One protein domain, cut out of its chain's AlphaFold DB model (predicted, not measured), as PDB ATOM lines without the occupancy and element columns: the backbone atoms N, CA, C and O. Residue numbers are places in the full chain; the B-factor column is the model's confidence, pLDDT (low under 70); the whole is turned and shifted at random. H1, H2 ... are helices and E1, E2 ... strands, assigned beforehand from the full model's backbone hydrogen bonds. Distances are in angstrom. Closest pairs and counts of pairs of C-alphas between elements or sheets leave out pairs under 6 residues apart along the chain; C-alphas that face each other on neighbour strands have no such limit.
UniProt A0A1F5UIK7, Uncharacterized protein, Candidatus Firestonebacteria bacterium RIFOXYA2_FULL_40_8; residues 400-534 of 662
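This is residues 400 to 534 of the 662 residues of an uncharacterized protein of Candidatus Firestonebacteria bacterium RIFOXYA2_FULL_40_8 (UniProt A0A1F5UIK7). You are looking at a chain wound in stacked turns, a small solenoid with three walls, each a parallel sheet: E1, E4 and E7, then E2, E5 and E8, then E3, E6, E9 and E10. Three turns have one strand in each wall; in the last winding residues 504 to 505 pair with E7, H1 packs on E8, and E10 joins E9. The 135 printed residues hold nine strands, H1 and then E10, and the class is mostly strand, though under half of the residues are in named elements. The whole is compact, with a radius of gyration of the C-alphas of 14.6 A and spans of 43 by 31 by 27 A.

Begin with E1, residues 400 to 404, an edge strand parallel to E4, residues 440 to 444; N 402 and O 443 are 2.9 A apart, within hydrogen-bond range. E4 is parallel to E7, residues 471 to 475, with N 444 and O 474 at 2.8 A. Next find E2, residues 411 to 414, E5, residues 459 to 462, and E8, residues 484 to 487; look for N 460 and O 411 at 2.8 A and N 461 and O 485 at 2.8 A. E2 runs on, at 86 degrees across a break of 2 residues, into E3, residues 417 to 422. E3 is parallel to E6, residues 465 to 468, with N 467 and O 418 at 2.8 A. E6 is parallel to E9, residues 490 to 493, with N 466 and O 490 at 2.8 A. E9, H1, residues 509 to 518, and E10, residues 520 to 522, make a strand-helix-strand unit, two parallel neighbour strands with a helix between, its crossover right-handed. N 491 and O 520 of E9 and E10 are 2.8 A apart. H1 only grazes the sheet E2, E5, E8, with its residues 511 to 518; its closest C-alphas to E8 are those of Asn 518 and Thr 487, 5.1 A. In H1 every O i to N i+4 pair is within hydrogen-bond range.

Find C-alpha 400 at (121.843, 159.363, 107.693); from there E1 runs 12.3 A. E3, the longest strand, covers 16.8 A from C-alpha 417 at (130.627, 162.436, 104.290). H1 covers 14.4 A, and E10 ends at C-alpha 522, (139.578, 154.707, 113.346).

The two C-alphas farthest apart, those of Gly 454 and Arg 534, are 46.6 A apart. The printed part has no cut. The links E3 to E4, E4 to E5 and E9 to H1 are long. The model's pLDDT is under 70 at residues 431, 433 to 434 and 523 to 534.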
ATOM      1  N   LEU A 400     122.514 160.398 108.473       97.62
ATOM      2  CA  LEU A 400     121.843 159.363 107.693       97.62
ATOM      3  C   LEU A 400     120.842 158.614 108.577       97.62
ATOM      4  O   LEU A 400     121.225 157.988 109.566       97.62
ATOM      5  N   ASN A 401     119.564 158.663 108.208       94.44
ATOM      6  CA  ASN A 401     118.472 158.018 108.934       94.44
ATOM      7  C   ASN A 401     117.742 157.030 108.007       94.44
ATOM      8  O   ASN A 401     117.381 157.385 106.884       94.44
ATOM      9  N   ILE A 402     117.575 155.778 108.438       94.75
ATOM     10  CA  ILE A 402     117.121 154.678 107.574       94.75
ATOM     11  C   ILE A 402     115.942 153.939 108.214       94.75
ATOM     12  O   ILE A 402     116.070 153.357 109.293       94.75
ATOM     13  N   ALA A 403     114.812 153.930 107.509       92.00
ATOM     14  CA  ALA A 403     113.565 153.248 107.847       92.00
ATOM     15  C   ALA A 403     112.962 152.591 106.586       92.00
ATOM     16  O   ALA A 403     111.869 152.929 106.135       92.00
ATOM     17  N   CYS A 404     113.727 151.699 105.950       90.06
ATOM     18  CA  CYS A 404     113.313 151.010 104.727       90.06
ATOM     19  C   CYS A 404     112.522 149.739 105.056       90.06
ATOM     20  O   CYS A 404     113.064 148.799 105.636       90.06
ATOM     21  N   TYR A 405     111.268 149.672 104.604       92.81
ATOM     22  CA  TYR A 405     110.359 148.559 104.918       92.81
ATOM     23  C   TYR A 405     110.281 147.478 103.824       92.81
ATOM     24  O   TYR A 405     109.367 146.657 103.824       92.81
ATOM     25  N   ASP A 406     111.234 147.456 102.886       95.25
ATOM     26  CA  ASP A 406     111.374 146.394 101.883       95.25
ATOM     27  C   ASP A 406     112.797 145.815 101.912       95.25
ATOM     28  O   ASP A 406     113.788 146.520 101.716       95.25
ATOM     29  N   ALA A 407     112.894 144.502 102.138       95.56
ATOM     30  CA  ALA A 407     114.151 143.761 102.175       95.56
ATOM     31  C   ALA A 407     114.900 143.759 100.830       95.56
ATOM     32  O   ALA A 407     116.103 143.527 100.801       95.56
ATOM     33  N   ASN A 408     114.208 144.020  99.721       97.19
ATOM     34  CA  ASN A 408     114.746 144.047  98.360       97.19
ATOM     35  C   ASN A 408     114.677 145.455  97.757       97.19
ATOM     36  O   ASN A 408     114.543 145.607  96.543       97.19
ATOM     37  N   ALA A 409     114.723 146.486  98.601       97.06
ATOM     38  CA  ALA A 409     114.596 147.866  98.160       97.06
ATOM     39  C   ALA A 409     115.755 148.340  97.269       97.06
ATOM     40  O   ALA A 409     115.539 149.233  96.460       97.06
ATOM     41  N   MET A 410     116.954 147.757  97.370       98.00
ATOM     42  CA  MET A 410     118.112 148.079  96.521       98.00
ATOM     43  C   MET A 410     118.544 149.556  96.587       98.00
ATOM     44  O   MET A 410     118.904 150.153  95.576       98.00
ATOM     45  N   ASN A 411     118.490 150.173  97.772       98.44
ATOM     46  CA  ASN A 411     118.971 151.546  97.954       98.44
ATOM     47  C   ASN A 411     120.502 151.589  98.101       98.44
ATOM     48  O   ASN A 411     121.079 150.761  98.804       98.44
ATOM     49  N   GLU A 412     121.152 152.582  97.495       98.69
ATOM     50  CA  GLU A 412     122.610 152.751  97.497       98.69
ATOM     51  C   GLU A 412     123.014 154.082  98.147       98.69
ATOM     52  O   GLU A 412     122.481 155.145  97.822       98.69
ATOM     53  N   VAL A 413     123.984 154.030  99.059       98.88
ATOM     54  CA  VAL A 413     124.553 155.199  99.740       98.88
ATOM     55  C   VAL A 413     126.068 155.150  99.613       98.88
ATOM     56  O   VAL A 413     126.694 154.267 100.202       98.88
ATOM     57  N   TYR A 414     126.674 156.076  98.865       98.69
ATOM     58  CA  TYR A 414     128.109 156.002  98.585       98.69
ATOM     59  C   TYR A 414     128.842 157.321  98.380       98.69
ATOM     60  O   TYR A 414     128.259 158.306  97.950       98.69
ATOM     61  N   ASN A 415     130.148 157.351  98.653       95.38
ATOM     62  CA  ASN A 415     130.993 158.544  98.497       95.38
ATOM     63  C   ASN A 415     130.485 159.784  99.257       95.38
ATOM     64  O   ASN A 415     130.723 160.917  98.842       95.38
ATOM     65  N   ASN A 416     129.751 159.606 100.354       97.19
ATOM     66  CA  ASN A 416     129.281 160.719 101.177       97.19
ATOM     67  C   ASN A 416     130.182 160.927 102.391       97.19
ATOM     68  O   ASN A 416     130.844 160.002 102.865       97.19
ATOM     69  N   LYS A 417     130.107 162.129 102.961       93.81
ATOM     70  CA  LYS A 417     130.627 162.436 104.290       93.81
ATOM     71  C   LYS A 417     129.476 162.783 105.228       93.81
ATOM     72  O   LYS A 417     128.850 163.830 105.072       93.81
ATOM     73  N   PHE A 418     129.224 161.921 106.206       97.25
ATOM     74  CA  PHE A 418     128.187 162.090 107.222       97.25
ATOM     75  C   PHE A 418     128.823 162.377 108.584       97.25
ATOM     76  O   PHE A 418     129.681 161.627 109.043       97.25
ATOM     77  N   VAL A 419     128.399 163.459 109.235       93.44
ATOM     78  CA  VAL A 419     128.981 163.960 110.486       93.44
ATOM     79  C   VAL A 419     127.871 164.220 111.499       93.44
ATOM     80  O   VAL A 419     127.113 165.177 111.353       93.44
ATOM     81  N   GLY A 420     127.751 163.364 112.510       92.44
ATOM     82  CA  GLY A 420     126.784 163.516 113.598       92.44
ATOM     83  C   GLY A 420     127.520 163.803 114.893       92.44
ATOM     84  O   GLY A 420     128.253 162.943 115.360       92.44
ATOM     85  N   LEU A 421     127.362 164.993 115.467       88.00
ATOM     86  CA  LEU A 421     128.101 165.387 116.671       88.00
ATOM     87  C   LEU A 421     127.165 165.869 117.765       88.00
ATOM     88  O   LEU A 421     126.173 166.538 117.482       88.00
ATOM     89  N   THR A 422     127.525 165.582 119.008       84.69
ATOM     90  CA  THR A 422     126.862 166.109 120.199       84.69
ATOM     91  C   THR A 422     127.843 166.892 121.064       84.69
ATOM     92  O   THR A 422     128.957 166.439 121.298       84.69
ATOM     93  N   ASP A 423     127.440 168.056 121.570       83.00
ATOM     94  CA  ASP A 423     128.255 168.818 122.526       83.00
ATOM     95  C   ASP A 423     128.169 168.239 123.962       83.00
ATOM     96  O   ASP A 423     128.791 168.769 124.887       83.00
ATOM     97  N   TYR A 424     127.388 167.171 124.186       78.56
ATOM     98  CA  TYR A 424     127.259 166.510 125.488       78.56
ATOM     99  C   TYR A 424     128.471 165.647 125.828       78.56
ATOM    100  O   TYR A 424     128.834 164.743 125.085       78.56
ATOM    101  N   SER A 425     129.033 165.833 127.026       78.50
ATOM    102  CA  SER A 425     130.097 164.956 127.534       78.50
ATOM    103  C   SER A 425     129.577 163.619 128.074       78.50
ATOM    104  O   SER A 425     130.314 162.641 128.089       78.50
ATOM    105  N   THR A 426     128.324 163.553 128.532       81.44
ATOM    106  CA  THR A 426     127.667 162.326 129.015       81.44
ATOM    107  C   THR A 426     126.331 162.156 128.311       81.44
ATOM    108  O   THR A 426     125.530 163.094 128.258       81.44
ATOM    109  N   THR A 427     126.084 160.958 127.789       83.81
ATOM    110  CA  THR A 427     124.918 160.683 126.950       83.81
ATOM    111  C   THR A 427     123.851 159.856 127.658       83.81
ATOM    112  O   THR A 427     124.156 158.988 128.472       83.81
ATOM    113  N   VAL A 428     122.591 160.100 127.304       82.94
ATOM    114  CA  VAL A 428     121.421 159.309 127.686       82.94
ATOM    115  C   VAL A 428     120.815 158.723 126.418       82.94
ATOM    116  O   VAL A 428     120.342 159.467 125.558       82.94
ATOM    117  N   HIS A 429     120.824 157.393 126.324       82.12
ATOM    118  CA  HIS A 429     120.335 156.606 125.189       82.12
ATOM    119  C   HIS A 429     118.900 156.116 125.392       82.12
ATOM    120  O   HIS A 429     118.660 154.930 125.607       82.12
ATOM    121  N   ASN A 430     117.935 157.038 125.355       76.69
ATOM    122  CA  ASN A 430     116.513 156.689 125.422       76.69
ATOM    123  C   ASN A 430     115.977 156.186 124.074       76.69
ATOM    124  O   ASN A 430     116.673 156.227 123.058       76.69
ATOM    125  N   ALA A 431     114.711 155.743 124.065       69.75
ATOM    126  CA  ALA A 431     114.033 155.335 122.840       69.75
ATOM    127  C   ALA A 431     114.077 156.439 121.761       69.75
ATOM    128  O   ALA A 431     114.085 157.632 122.071       69.75
ATOM    129  N   TYR A 432     114.075 156.053 120.486       70.44
ATOM    130  CA  TYR A 432     114.065 157.012 119.386       70.44
ATOM    131  C   TYR A 432     112.796 157.885 119.429       70.44
ATOM    132  O   TYR A 432     111.715 157.404 119.761       70.44
ATOM    133  N   GLY A 433     112.934 159.184 119.147       63.88
ATOM    134  CA  GLY A 433     111.851 160.165 119.314       63.88
ATOM    135  C   GLY A 433     111.608 160.609 120.767       63.88
ATOM    136  O   GLY A 433     110.810 161.513 121.002       63.88
ATOM    137  N   ILE A 434     112.317 160.029 121.743       67.38
ATOM    138  CA  ILE A 434     112.369 160.503 123.133       67.38
ATOM    139  C   ILE A 434     113.645 161.319 123.335       67.38
ATOM    140  O   ILE A 434     114.667 161.094 122.680       67.38
ATOM    141  N   TRP A 435     113.582 162.258 124.278       71.44
ATOM    142  CA  TRP A 435     114.716 163.043 124.737       71.44
ATOM    143  C   TRP A 435     116.016 162.231 124.843       71.44
ATOM    144  O   TRP A 435     116.067 161.275 125.615       71.44
ATOM    145  N   SER A 436     117.055 162.630 124.108       78.19
ATOM    146  CA  SER A 436     118.352 161.949 124.121       78.19
ATOM    147  C   SER A 436     119.521 162.879 123.784       78.19
ATOM    148  O   SER A 436     119.379 163.788 122.968       78.19
ATOM    149  N   THR A 437     120.694 162.618 124.363       82.75
ATOM    150  CA  THR A 437     121.915 163.445 124.210       82.75
ATOM    151  C   THR A 437     123.015 162.806 123.356       82.75
ATOM    152  O   THR A 437     124.117 163.342 123.264       82.75
ATOM    153  N   TRP A 438     122.742 161.647 122.758       88.00
ATOM    154  CA  TRP A 438     123.683 160.917 121.907       88.00
ATOM    155  C   TRP A 438     123.749 161.444 120.478       88.00
ATOM    156  O   TRP A 438     122.876 162.199 120.061       88.00
ATOM    157  N   ALA A 439     124.750 160.973 119.723       90.69
ATOM    158  CA  ALA A 439     124.948 161.238 118.300       90.69
ATOM    159  C   ALA A 439     125.235 159.965 117.492       90.69
ATOM    160  O   ALA A 439     125.979 159.095 117.940       90.69
ATOM    161  N   SER A 440     124.682 159.886 116.274       93.75
ATOM    162  CA  SER A 440     124.972 158.792 115.341       93.75
ATOM    163  C   SER A 440     125.212 159.280 113.929       93.75
ATOM    164  O   SER A 440     124.420 160.069 113.426       93.75
ATOM    165  N   ALA A 441     126.236 158.763 113.248       95.44
ATOM    166  CA  ALA A 441     126.441 159.048 111.826       95.44
ATOM    167  C   ALA A 441     125.400 158.321 110.950       95.44
ATOM    168  O   ALA A 441     124.874 158.905 110.000       95.44
ATOM    169  N   VAL A 442     125.075 157.074 111.310       96.88
ATOM    170  CA  VAL A 442     124.047 156.236 110.677       96.88
ATOM    171  C   VAL A 442     123.066 155.757 111.734       96.88
ATOM    172  O   VAL A 442     123.466 155.203 112.756       96.88
ATOM    173  N   PHE A 443     121.772 155.933 111.502       94.75
ATOM    174  CA  PHE A 443     120.756 155.459 112.430       94.75
ATOM    175  C   PHE A 443     119.687 154.635 111.721       94.75
ATOM    176  O   PHE A 443     118.991 155.124 110.832       94.75
ATOM    177  N   CYS A 444     119.561 153.375 112.128       93.94
ATOM    178  CA  CYS A 444     118.521 152.459 111.692       93.94
ATOM    179  C   CYS A 444     117.329 152.594 112.643       93.94
ATOM    180  O   CYS A 444     117.418 152.222 113.812       93.94
ATOM    181  N   VAL A 445     116.217 153.134 112.144       88.38
ATOM    182  CA  VAL A 445     115.000 153.321 112.939       88.38
ATOM    183  C   VAL A 445     114.248 151.995 113.031       88.38
ATOM    184  O   VAL A 445     114.291 151.350 114.072       88.38
ATOM    185  N   ASP A 446     113.617 151.553 111.943       84.88
ATOM    186  CA  ASP A 446     112.818 150.322 111.907       84.88
ATOM    187  C   ASP A 446     113.148 149.514 110.640       84.88
ATOM    188  O   ASP A 446     112.537 149.651 109.584       84.88
ATOM    189  N   MET A 447     114.213 148.715 110.738       91.50
ATOM    190  CA  MET A 447     114.769 147.899 109.650       91.50
ATOM    191  C   MET A 447     114.399 146.425 109.860       91.50
ATOM    192  O   MET A 447     115.263 145.574 110.092       91.50
ATOM    193  N   THR A 448     113.093 146.144 109.855       91.31
ATOM    194  CA  THR A 448     112.508 144.861 110.292       91.31
ATOM    195  C   THR A 448     111.987 143.974 109.156       91.31
ATOM    196  O   THR A 448     111.429 142.907 109.412       91.31
ATOM    197  N   ALA A 449     112.218 144.348 107.893       92.06
ATOM    198  CA  ALA A 449     111.712 143.628 106.715       92.06
ATOM    199  C   ALA A 449     112.323 142.224 106.500       92.06
ATOM    200  O   ALA A 449     111.908 141.505 105.593       92.06
ATOM    201  N   GLY A 450     113.299 141.823 107.322       92.69
ATOM    202  CA  GLY A 450     113.952 140.521 107.232       92.69
ATOM    203  C   GLY A 450     114.961 140.402 106.079       92.69
ATOM    204  O   GLY A 450     115.244 141.378 105.377       92.69
ATOM    205  N   PRO A 451     115.549 139.211 105.888       94.69
ATOM    206  CA  PRO A 451     116.611 139.008 104.912       94.69
ATOM    207  C   PRO A 451     116.128 139.211 103.468       94.69
ATOM    208  O   PRO A 451     115.015 138.835 103.101       94.69
ATOM    209  N   ALA A 452     117.000 139.772 102.636       95.88
ATOM    210  CA  ALA A 452     116.779 139.949 101.206       95.88
ATOM    211  C   ALA A 452     116.902 138.625 100.433       95.88
ATOM    212  O   ALA A 452     117.591 137.696 100.858       95.88
ATOM    213  N   ALA A 453     116.271 138.546  99.259       95.75
ATOM    214  CA  ALA A 453     116.380 137.382  98.386       95.75
ATOM    215  C   ALA A 453     117.673 137.419  97.554       95.75
ATOM    216  O   ALA A 453     117.988 138.421  96.911       95.75
ATOM    217  N   GLY A 454     118.396 136.297  97.496       94.25
ATOM    218  CA  GLY A 454     119.582 136.160  96.646       94.25
ATOM    219  C   GLY A 454     120.665 137.194  96.972       94.25
ATOM    220  O   GLY A 454     121.155 137.250  98.095       94.25
ATOM    221  N   SER A 455     121.060 137.996  95.980       93.06
ATOM    222  CA  SER A 455     122.080 139.046  96.119       93.06
ATOM    223  C   SER A 455     121.518 140.423  96.497       93.06
ATOM    224  O   SER A 455     122.310 141.364  96.661       93.06
ATOM    225  N   ASN A 456     120.195 140.544  96.650       97.62
ATOM    226  CA  ASN A 456     119.520 141.801  96.960       97.62
ATOM    227  C   ASN A 456     119.863 142.313  98.367       97.62
ATOM    228  O   ASN A 456     120.572 141.676  99.149       97.62
ATOM    229  N   TYR A 457     119.379 143.512  98.675       97.25
ATOM    230  CA  TYR A 457     119.539 144.169  99.967       97.25
ATOM    231  C   TYR A 457     118.482 145.259 100.142       97.25
ATOM    232  O   TYR A 457     117.929 145.762  99.161       97.25
ATOM    233  N   ALA A 458     118.231 145.659 101.390       97.06
ATOM    234  CA  ALA A 458     117.395 146.820 101.683       97.06
ATOM    235  C   ALA A 458     118.178 148.112 101.411       97.06
ATOM    236  O   ALA A 458     117.703 149.021 100.729       97.06
ATOM    237  N   VAL A 459     119.420 148.166 101.904       98.12
ATOM    238  CA  VAL A 459     120.342 149.279 101.672       98.12
ATOM    239  C   VAL A 459     121.795 148.793 101.664       98.12
ATOM    240  O   VAL A 459     122.181 147.921 102.444       98.12
ATOM    241  N   SER A 460     122.593 149.355 100.760       98.31
ATOM    242  CA  SER A 460     124.035 149.152 100.660       98.31
ATOM    243  C   SER A 460     124.746 150.480 100.894       98.31
ATOM    244  O   SER A 460     124.507 151.450 100.178       98.31
ATOM    245  N   LEU A 461     125.603 150.523 101.911       98.69
ATOM    246  CA  LEU A 461     126.429 151.665 102.271       98.69
ATOM    247  C   LEU A 461     127.875 151.332 101.909       98.69
ATOM    248  O   LEU A 461     128.443 150.388 102.468       98.69
ATOM    249  N   HIS A 462     128.486 152.083 100.996       98.44
ATOM    250  CA  HIS A 462     129.872 151.837 100.609       98.44
ATOM    251  C   HIS A 462     130.667 153.093 100.268       98.44
ATOM    252  O   HIS A 462     130.103 154.080  99.824       98.44
ATOM    253  N   ASP A 463     131.979 153.073 100.492       97.88
ATOM    254  CA  ASP A 463     132.872 154.198 100.164       97.88
ATOM    255  C   ASP A 463     132.500 155.531 100.858       97.88
ATOM    256  O   ASP A 463     132.830 156.612 100.376       97.88
ATOM    257  N   ASN A 464     131.790 155.490 101.993       98.06
ATOM    258  CA  ASN A 464     131.437 156.692 102.757       98.06
ATOM    259  C   ASN A 464     132.439 156.968 103.886       98.06
ATOM    260  O   ASN A 464     133.050 156.052 104.437       98.06
ATOM    261  N   GLU A 465     132.525 158.230 104.307       95.12
ATOM    262  CA  GLU A 465     133.138 158.632 105.571       95.12
ATOM    263  C   GLU A 465     132.045 158.958 106.602       95.12
ATOM    264  O   GLU A 465     131.260 159.891 106.430       95.12
ATOM    265  N   PHE A 466     132.010 158.191 107.688       96.69
ATOM    266  CA  PHE A 466     131.095 158.367 108.810       96.69
ATOM    267  C   PHE A 466     131.860 158.871 110.028       96.69
ATOM    268  O   PHE A 466     132.806 158.231 110.488       96.69
ATOM    269  N   ILE A 467     131.430 160.003 110.576       93.25
ATOM    270  CA  ILE A 467     132.019 160.599 111.771       93.25
ATOM    271  C   ILE A 467     130.944 160.785 112.830       93.25
ATOM    272  O   ILE A 467     129.904 161.394 112.575       93.25
ATOM    273  N   SER A 468     131.238 160.306 114.034       93.25
ATOM    274  CA  SER A 468     130.461 160.596 115.235       93.25
ATOM    275  C   SER A 468     131.361 160.632 116.456       93.25
ATOM    276  O   SER A 468     132.381 159.945 116.484       93.25
ATOM    277  N   ASN A 469     131.003 161.444 117.448       90.75
ATOM    278  CA  ASN A 469     131.698 161.496 118.732       90.75
ATOM    279  C   ASN A 469     131.009 160.663 119.831       90.75
ATOM    280  O   ASN A 469     131.509 160.639 120.951       90.75
ATOM    281  N   ASP A 470     129.914 159.958 119.522       91.62
ATOM    282  CA  ASP A 470     129.273 159.008 120.443       91.62
ATOM    283  C   ASP A 470     129.252 157.581 119.875       91.62
ATOM    284  O   ASP A 470     130.110 156.774 120.230       91.62
ATOM    285  N   PHE A 471     128.344 157.265 118.945       91.62
ATOM    286  CA  PHE A 471     128.401 156.008 118.192       91.62
ATOM    287  C   PHE A 471     128.272 156.202 116.692       91.62
ATOM    288  O   PHE A 471     127.743 157.200 116.216       91.62
ATOM    289  N   PHE A 472     128.805 155.264 115.912       94.25
ATOM    290  CA  PHE A 472     128.797 155.385 114.456       94.25
ATOM    291  C   PHE A 472     127.493 154.889 113.847       94.25
ATOM    292  O   PHE A 472     126.928 155.558 112.980       94.25
ATOM    293  N   VAL A 473     127.040 153.713 114.293       95.31
ATOM    294  CA  VAL A 473     125.845 153.042 113.778       95.31
ATOM    295  C   VAL A 473     124.960 152.622 114.946       95.31
ATOM    296  O   VAL A 473     125.413 151.917 115.851       95.31
ATOM    297  N   GLY A 474     123.696 153.040 114.924       92.69
ATOM    298  CA  GLY A 474     122.745 152.741 115.994       92.69
ATOM    299  C   GLY A 474     121.403 152.205 115.521       92.69
ATOM    300  O   GLY A 474     120.967 152.499 114.410       92.69
ATOM    301  N   ALA A 475     120.745 151.460 116.406       91.00
ATOM    302  CA  ALA A 475     119.341 151.067 116.347       91.00
ATOM    303  C   ALA A 475     118.773 151.021 117.776       91.00
ATOM    304  O   ALA A 475     119.496 150.675 118.706       91.00
ATOM    305  N   ILE A 476     117.505 151.397 117.983       72.69
ATOM    306  CA  ILE A 476     116.955 151.562 119.348       72.69
ATOM    307  C   ILE A 476     115.677 150.749 119.627       72.69
ATOM    308  O   ILE A 476     115.413 150.436 120.785       72.69
ATOM    309  N   TYR A 477     114.910 150.331 118.614       70.50
ATOM    310  CA  TYR A 477     113.724 149.486 118.844       70.50
ATOM    311  C   TYR A 477     114.055 147.995 118.912       70.50
ATOM    312  O   TYR A 477     113.595 147.277 119.796       70.50
ATOM    313  N   SER A 478     114.851 147.523 117.963       72.56
ATOM    314  CA  SER A 478     115.354 146.157 117.906       72.56
ATOM    315  C   SER A 478     116.566 146.127 116.981       72.56
ATOM    316  O   SER A 478     116.772 147.053 116.192       72.56
ATOM    317  N   SER A 479     117.375 145.071 117.078       82.69
ATOM    318  CA  SER A 479     118.434 144.866 116.093       82.69
ATOM    319  C   SER A 479     117.808 144.779 114.697       82.69
ATOM    320  O   SER A 479     116.872 143.991 114.528       82.69
ATOM    321  N   PRO A 480     118.341 145.501 113.693       92.00
ATOM    322  CA  PRO A 480     117.922 145.349 112.307       92.00
ATOM    323  C   PRO A 480     117.920 143.876 111.888       92.00
ATOM    324  O   PRO A 480     118.890 143.156 112.141       92.00
ATOM    325  N   THR A 481     116.832 143.436 111.259       92.81
ATOM    326  CA  THR A 481     116.713 142.102 110.645       92.81
ATOM    327  C   THR A 481     116.815 142.173 109.124       92.81
ATOM    328  O   THR A 481     117.051 141.155 108.472       92.81
ATOM    329  N   SER A 482     116.652 143.370 108.554       94.06
ATOM    330  CA  SER A 482     116.863 143.637 107.136       94.06
ATOM    331  C   SER A 482     118.315 143.437 106.709       94.06
ATOM    332  O   SER A 482     119.244 143.751 107.452       94.06
ATOM    333  N   THR A 483     118.528 142.978 105.474       95.25
ATOM    334  CA  THR A 483     119.872 142.901 104.882       95.25
ATOM    335  C   THR A 483     120.421 144.303 104.610       95.25
ATOM    336  O   THR A 483     119.975 144.983 103.681       95.25
ATOM    337  N   ILE A 484     121.413 144.705 105.407       95.94
ATOM    338  CA  ILE A 484     122.159 145.962 105.289       95.94
ATOM    339  C   ILE A 484     123.612 145.620 104.957       95.94
ATOM    340  O   ILE A 484     124.243 144.860 105.687       95.94
ATOM    341  N   LYS A 485     124.148 146.170 103.864       96.38
ATOM    342  CA  LYS A 485     125.548 145.950 103.466       96.38
ATOM    343  C   LYS A 485     126.399 147.160 103.838       96.38
ATOM    344  O   LYS A 485     126.013 148.283 103.531       96.38
ATOM    345  N   PHE A 486     127.555 146.925 104.454       97.38
ATOM    346  CA  PHE A 486     128.568 147.944 104.727       97.38
ATOM    347  C   PHE A 486     129.900 147.505 104.120       97.38
ATOM    348  O   PHE A 486     130.484 146.541 104.612       97.38
ATOM    349  N   THR A 487     130.399 148.214 103.108       97.56
ATOM    350  CA  THR A 487     131.643 147.844 102.410       97.56
ATOM    351  C   THR A 487     132.534 149.054 102.159       97.56
ATOM    352  O   THR A 487     132.081 150.049 101.614       97.56
ATOM    353  N   ASN A 488     133.821 148.973 102.489       97.00
ATOM    354  CA  ASN A 488     134.810 150.025 102.224       97.00
ATOM    355  C   ASN A 488     134.437 151.418 102.777       97.00
ATOM    356  O   ASN A 488     134.857 152.444 102.252       97.00
ATOM    357  N   ASN A 489     133.638 151.478 103.842       97.44
ATOM    358  CA  ASN A 489     133.392 152.727 104.552       97.44
ATOM    359  C   ASN A 489     134.531 153.008 105.536       97.44
ATOM    360  O   ASN A 489     135.219 152.102 106.019       97.44
ATOM    361  N   LYS A 490     134.686 154.282 105.878       93.88
ATOM    362  CA  LYS A 490     135.619 154.767 106.887       93.88
ATOM    363  C   LYS A 490     134.834 155.364 108.048       93.88
ATOM    364  O   LYS A 490     134.166 156.380 107.889       93.88
ATOM    365  N   PHE A 491     134.954 154.757 109.217       93.62
ATOM    366  CA  PHE A 491     134.395 155.257 110.464       93.62
ATOM    367  C   PHE A 491     135.485 155.968 111.261       93.62
ATOM    368  O   PHE A 491     136.574 155.425 111.448       93.62
ATOM    369  N   VAL A 492     135.216 157.195 111.698       89.25
ATOM    370  CA  VAL A 492     136.199 158.044 112.380       89.25
ATOM    371  C   VAL A 492     135.586 158.633 113.636       89.25
ATOM    372  O   VAL A 492     134.541 159.282 113.569       89.25
ATOM    373  N   LEU A 493     136.259 158.455 114.773       88.38
ATOM    374  CA  LEU A 493     135.855 159.098 116.016       88.38
ATOM    375  C   LEU A 493     135.952 160.626 115.876       88.38
ATOM    376  O   LEU A 493     137.002 161.189 115.551       88.38
ATOM    377  N   GLY A 494     134.818 161.291 116.070       86.12
ATOM    378  CA  GLY A 494     134.701 162.742 116.015       86.12
ATOM    379  C   GLY A 494     135.421 163.432 117.177       86.12
ATOM    380  O   GLY A 494     135.765 162.787 118.167       86.12
ATOM    381  N   PRO A 495     135.654 164.751 117.073       81.25
ATOM    382  CA  PRO A 495     136.252 165.521 118.156       81.25
ATOM    383  C   PRO A 495     135.339 165.551 119.388       81.25
ATOM    384  O   PRO A 495     134.115 165.543 119.262       81.25
ATOM    385  N   GLY A 496     135.950 165.627 120.572       82.19
ATOM    386  CA  GLY A 496     135.241 165.629 121.853       82.19
ATOM    387  C   GLY A 496     134.359 164.393 122.059       82.19
ATOM    388  O   GLY A 496     133.140 164.556 122.145       82.19
ATOM    389  N   PRO A 497     134.930 163.174 122.114       85.00
ATOM    390  CA  PRO A 497     134.165 161.960 122.367       85.00
ATOM    391  C   PRO A 497     133.372 162.035 123.669       85.00
ATOM    392  O   PRO A 497     133.852 162.559 124.679       85.00
ATOM    393  N   THR A 498     132.176 161.462 123.664       85.88
ATOM    394  CA  THR A 498     131.381 161.313 124.883       85.88
ATOM    395  C   THR A 498     132.059 160.316 125.832       85.88
ATOM    396  O   THR A 498     132.840 159.444 125.427       85.88
ATOM    397  N   ALA A 499     131.755 160.414 127.128       85.38
ATOM    398  CA  ALA A 499     132.319 159.538 128.157       85.38
ATOM    399  C   ALA A 499     131.950 158.056 127.961       85.38
ATOM    400  O   ALA A 499     132.643 157.175 128.467       85.38
ATOM    401  N   THR A 500     130.862 157.785 127.241       82.00
ATOM    402  CA  THR A 500     130.321 156.445 126.985       82.00
ATOM    403  C   THR A 500     130.341 156.083 125.502       82.00
ATOM    404  O   THR A 500     129.590 155.198 125.092       82.00
ATOM    405  N   HIS A 501     131.172 156.762 124.703       87.19
ATOM    406  CA  HIS A 501     131.243 156.515 123.269       87.19
ATOM    407  C   HIS A 501     131.540 155.035 122.990       87.19
ATOM    408  O   HIS A 501     132.340 154.380 123.664       87.19
ATOM    409  N   THR A 502     130.875 154.499 121.980       88.44
ATOM    410  CA  THR A 502     130.971 153.101 121.560       88.44
ATOM    411  C   THR A 502     130.793 153.050 120.051       88.44
ATOM    412  O   THR A 502     130.009 153.823 119.525       88.44
ATOM    413  N   PRO A 503     131.443 152.153 119.295       88.62
ATOM    414  CA  PRO A 503     131.235 152.098 117.848       88.62
ATOM    415  C   PRO A 503     129.768 151.869 117.446       88.62
ATOM    416  O   PRO A 503     129.318 152.388 116.420       88.62
ATOM    417  N   TYR A 504     129.022 151.118 118.264       91.62
ATOM    418  CA  TYR A 504     127.685 150.623 117.943       91.62
ATOM    419  C   TYR A 504     126.711 150.756 119.111       91.62
ATOM    420  O   TYR A 504     127.094 150.566 120.268       91.62
ATOM    421  N   TYR A 505     125.433 150.967 118.791       91.44
ATOM    422  CA  TYR A 505     124.331 150.914 119.754       91.44
ATOM    423  C   TYR A 505     123.168 150.059 119.226       91.44
ATOM    424  O   TYR A 505     122.696 150.267 118.114       91.44
ATOM    425  N   GLY A 506     122.712 149.071 120.005       89.88
ATOM    426  CA  GLY A 506     121.529 148.249 119.691       89.88
ATOM    427  C   GLY A 506     121.602 147.373 118.429       89.88
ATOM    428  O   GLY A 506     120.571 146.928 117.928       89.88
ATOM    429  N   LEU A 507     122.805 147.083 117.921       90.81
ATOM    430  CA  LEU A 507     123.019 146.170 116.792       90.81
ATOM    431  C   LEU A 507     123.308 144.737 117.259       90.81
ATOM    432  O   LEU A 507     124.017 144.532 118.243       90.81
ATOM    433  N   GLY A 508     122.839 143.733 116.517       89.38
ATOM    434  CA  GLY A 508     123.215 142.335 116.726       89.38
ATOM    435  C   GLY A 508     124.678 142.047 116.363       89.38
ATOM    436  O   GLY A 508     125.243 142.667 115.464       89.38
ATOM    437  N   VAL A 509     125.286 141.064 117.038       89.50
ATOM    438  CA  VAL A 509     126.723 140.730 116.914       89.50
ATOM    439  C   VAL A 509     127.129 140.387 115.480       89.50
ATOM    440  O   VAL A 509     128.211 140.770 115.050       89.50
ATOM    441  N   SER A 510     126.258 139.710 114.723       88.62
ATOM    442  CA  SER A 510     126.538 139.390 113.316       88.62
ATOM    443  C   SER A 510     126.773 140.653 112.489       88.62
ATOM    444  O   SER A 510     127.809 140.770 111.847       88.62
ATOM    445  N   LEU A 511     125.865 141.632 112.574       90.19
ATOM    446  CA  LEU A 511     125.981 142.878 111.820       90.19
ATOM    447  C   LEU A 511     127.194 143.703 112.269       90.19
ATOM    448  O   LEU A 511     127.876 144.291 111.438       90.19
ATOM    449  N   GLN A 512     127.508 143.717 113.569       93.38
ATOM    450  CA  GLN A 512     128.719 144.378 114.067       93.38
ATOM    451  C   GLN A 512     129.994 143.746 113.486       93.38
ATOM    452  O   GLN A 512     130.894 144.463 113.052       93.38
ATOM    453  N   ASN A 513     130.069 142.411 113.441       90.69
ATOM    454  CA  ASN A 513     131.197 141.691 112.847       90.69
ATOM    455  C   ASN A 513     131.316 141.962 111.344       90.69
ATOM    456  O   ASN A 513     132.428 142.166 110.851       90.69
ATOM    457  N   ASP A 514     130.189 142.014 110.633       88.88
ATOM    458  CA  ASP A 514     130.156 142.340 109.207       88.88
ATOM    459  C   ASP A 514     130.660 143.765 108.951       88.88
ATOM    460  O   ASP A 514     131.472 143.976 108.047       88.88
ATOM    461  N   ILE A 515     130.255 144.740 109.775       93.06
ATOM    462  CA  ILE A 515     130.770 146.113 109.687       93.06
ATOM    463  C   ILE A 515     132.280 146.123 109.952       93.06
ATOM    464  O   ILE A 515     133.035 146.636 109.128       93.06
ATOM    465  N   ASN A 516     132.741 145.508 111.043       91.06
ATOM    466  CA  ASN A 516     134.162 145.486 111.407       91.06
ATOM    467  C   ASN A 516     135.053 144.826 110.342       91.06
ATOM    468  O   ASN A 516     136.190 145.247 110.154       91.06
ATOM    469  N   SER A 517     134.560 143.792 109.655       93.06
ATOM    470  CA  SER A 517     135.368 143.002 108.711       93.06
ATOM    471  C   SER A 517     135.518 143.658 107.337       93.06
ATOM    472  O   SER A 517     136.473 143.370 106.623       93.06
ATOM    473  N   ASN A 518     134.575 144.521 106.955       92.75
ATOM    474  CA  ASN A 518     134.488 145.072 105.600       92.75
ATOM    475  C   ASN A 518     134.785 146.579 105.532       92.75
ATOM    476  O   ASN A 518     134.683 147.169 104.457       92.75
ATOM    477  N   ASN A 519     135.104 147.221 106.660       94.50
ATOM    478  CA  ASN A 519     135.234 148.676 106.771       94.50
ATOM    479  C   ASN A 519     136.437 149.062 107.643       94.50
ATOM    480  O   ASN A 519     136.958 148.258 108.412       94.50
ATOM    481  N   THR A 520     136.877 150.316 107.533       91.31
ATOM    482  CA  THR A 520     137.967 150.856 108.357       91.31
ATOM    483  C   THR A 520     137.401 151.557 109.587       91.31
ATOM    484  O   THR A 520     136.593 152.474 109.448       91.31
ATOM    485  N   MET A 521     137.865 151.174 110.779       87.44
ATOM    486  CA  MET A 521     137.465 151.769 112.059       87.44
ATOM    487  C   MET A 521     138.645 152.531 112.674       87.44
ATOM    488  O   MET A 521     139.599 151.918 113.149       87.44
ATOM    489  N   ASN A 522     138.577 153.861 112.701       80.06
ATOM    490  CA  ASN A 522     139.578 154.707 113.346       80.06
ATOM    491  C   ASN A 522     139.029 155.242 114.670       80.06
ATOM    492  O   ASN A 522     138.262 156.204 114.698       80.06
ATOM    493  N   ALA A 523     139.449 154.614 115.769       60.12
ATOM    494  CA  ALA A 523     139.112 155.027 117.133       60.12
ATOM    495  C   ALA A 523     139.963 156.208 117.645       60.12
ATOM    496  O   ALA A 523     139.801 156.638 118.783       60.12
ATOM    497  N   THR A 524     140.890 156.722 116.835       58.62
ATOM    498  CA  THR A 524     141.636 157.943 117.145       58.62
ATOM    499  C   THR A 524     140.825 159.165 116.731       58.62
ATOM    500  O   THR A 524     140.240 159.180 115.647       58.62
ATOM    501  N   GLU A 525     140.797 160.186 117.594       56.94
ATOM    502  CA  GLU A 525     140.121 161.453 117.305       56.94
ATOM    503  C   GLU A 525     140.579 162.011 115.952       56.94
ATOM    504  O   GLU A 525     141.771 162.014 115.625       56.94
ATOM    505  N   SER A 526     139.629 162.494 115.153       53.12
ATOM    506  CA  SER A 526     139.957 163.186 113.912       53.12
ATOM    507  C   SER A 526     140.754 164.463 114.209       53.12
ATOM    508  O   SER A 526     140.223 165.414 114.776       53.12
ATOM    509  N   THR A 527     142.026 164.494 113.804       42.75
ATOM    510  CA  THR A 527     142.890 165.684 113.908       42.75
ATOM    511  C   THR A 527     142.671 166.673 112.766       42.75
ATOM    512  O   THR A 527     143.089 167.825 112.858       42.75
ATOM    513  N   THR A 528     142.007 166.247 111.687       41.69
ATOM    514  CA  THR A 528     141.636 167.124 110.579       41.69
ATOM    515  C   THR A 528     140.514 168.047 111.050       41.69
ATOM    516  O   THR A 528     139.437 167.546 111.383       41.69
ATOM    517  N   PRO A 529     140.703 169.380 111.039       42.00
ATOM    518  CA  PRO A 529     139.611 170.312 111.279       42.00
ATOM    519  C   PRO A 529     138.483 169.980 110.300       42.00
ATOM    520  O   PRO A 529     138.657 170.079 109.083       42.00
ATOM    521  N   MET A 530     137.348 169.503 110.812       46.88
ATOM    522  CA  MET A 530     136.175 169.222 109.984       46.88
ATOM    523  C   MET A 530     135.800 170.532 109.316       46.88
ATOM    524  O   MET A 530     135.427 171.435 110.054       46.88
ATOM    525  N   LEU A 531     135.933 170.640 107.983       39.31
ATOM    526  CA  LEU A 531     135.646 171.845 107.190       39.31
ATOM    527  C   LEU A 531     134.473 172.627 107.801       39.31
ATOM    528  O   LEU A 531     133.293 172.308 107.652       39.31
ATOM    529  N   SER A 532     134.855 173.615 108.600       36.84
ATOM    530  CA  SER A 532     133.990 174.501 109.345       36.84
ATOM    531  C   SER A 532     134.496 175.893 109.034       36.84
ATOM    532  O   SER A 532     135.268 176.486 109.779       36.84
ATOM    533  N   THR A 533     134.011 176.472 107.953       30.73
ATOM    534  CA  THR A 533     133.752 177.907 107.974       30.73
ATOM    535  C   THR A 533     132.394 178.132 108.642       30.73
ATOM    536  O   THR A 533     131.447 178.650 108.070       30.73
ATOM    537  N   ARG A 534     132.306 177.764 109.925       33.84
ATOM    538  CA  ARG A 534     131.868 178.745 110.915       33.84
ATOM    539  C   ARG A 534     133.136 179.189 111.613       33.84
ATOM    540  O   ARG A 534     133.905 178.349 112.069       33.84
TER     541      ARG A 534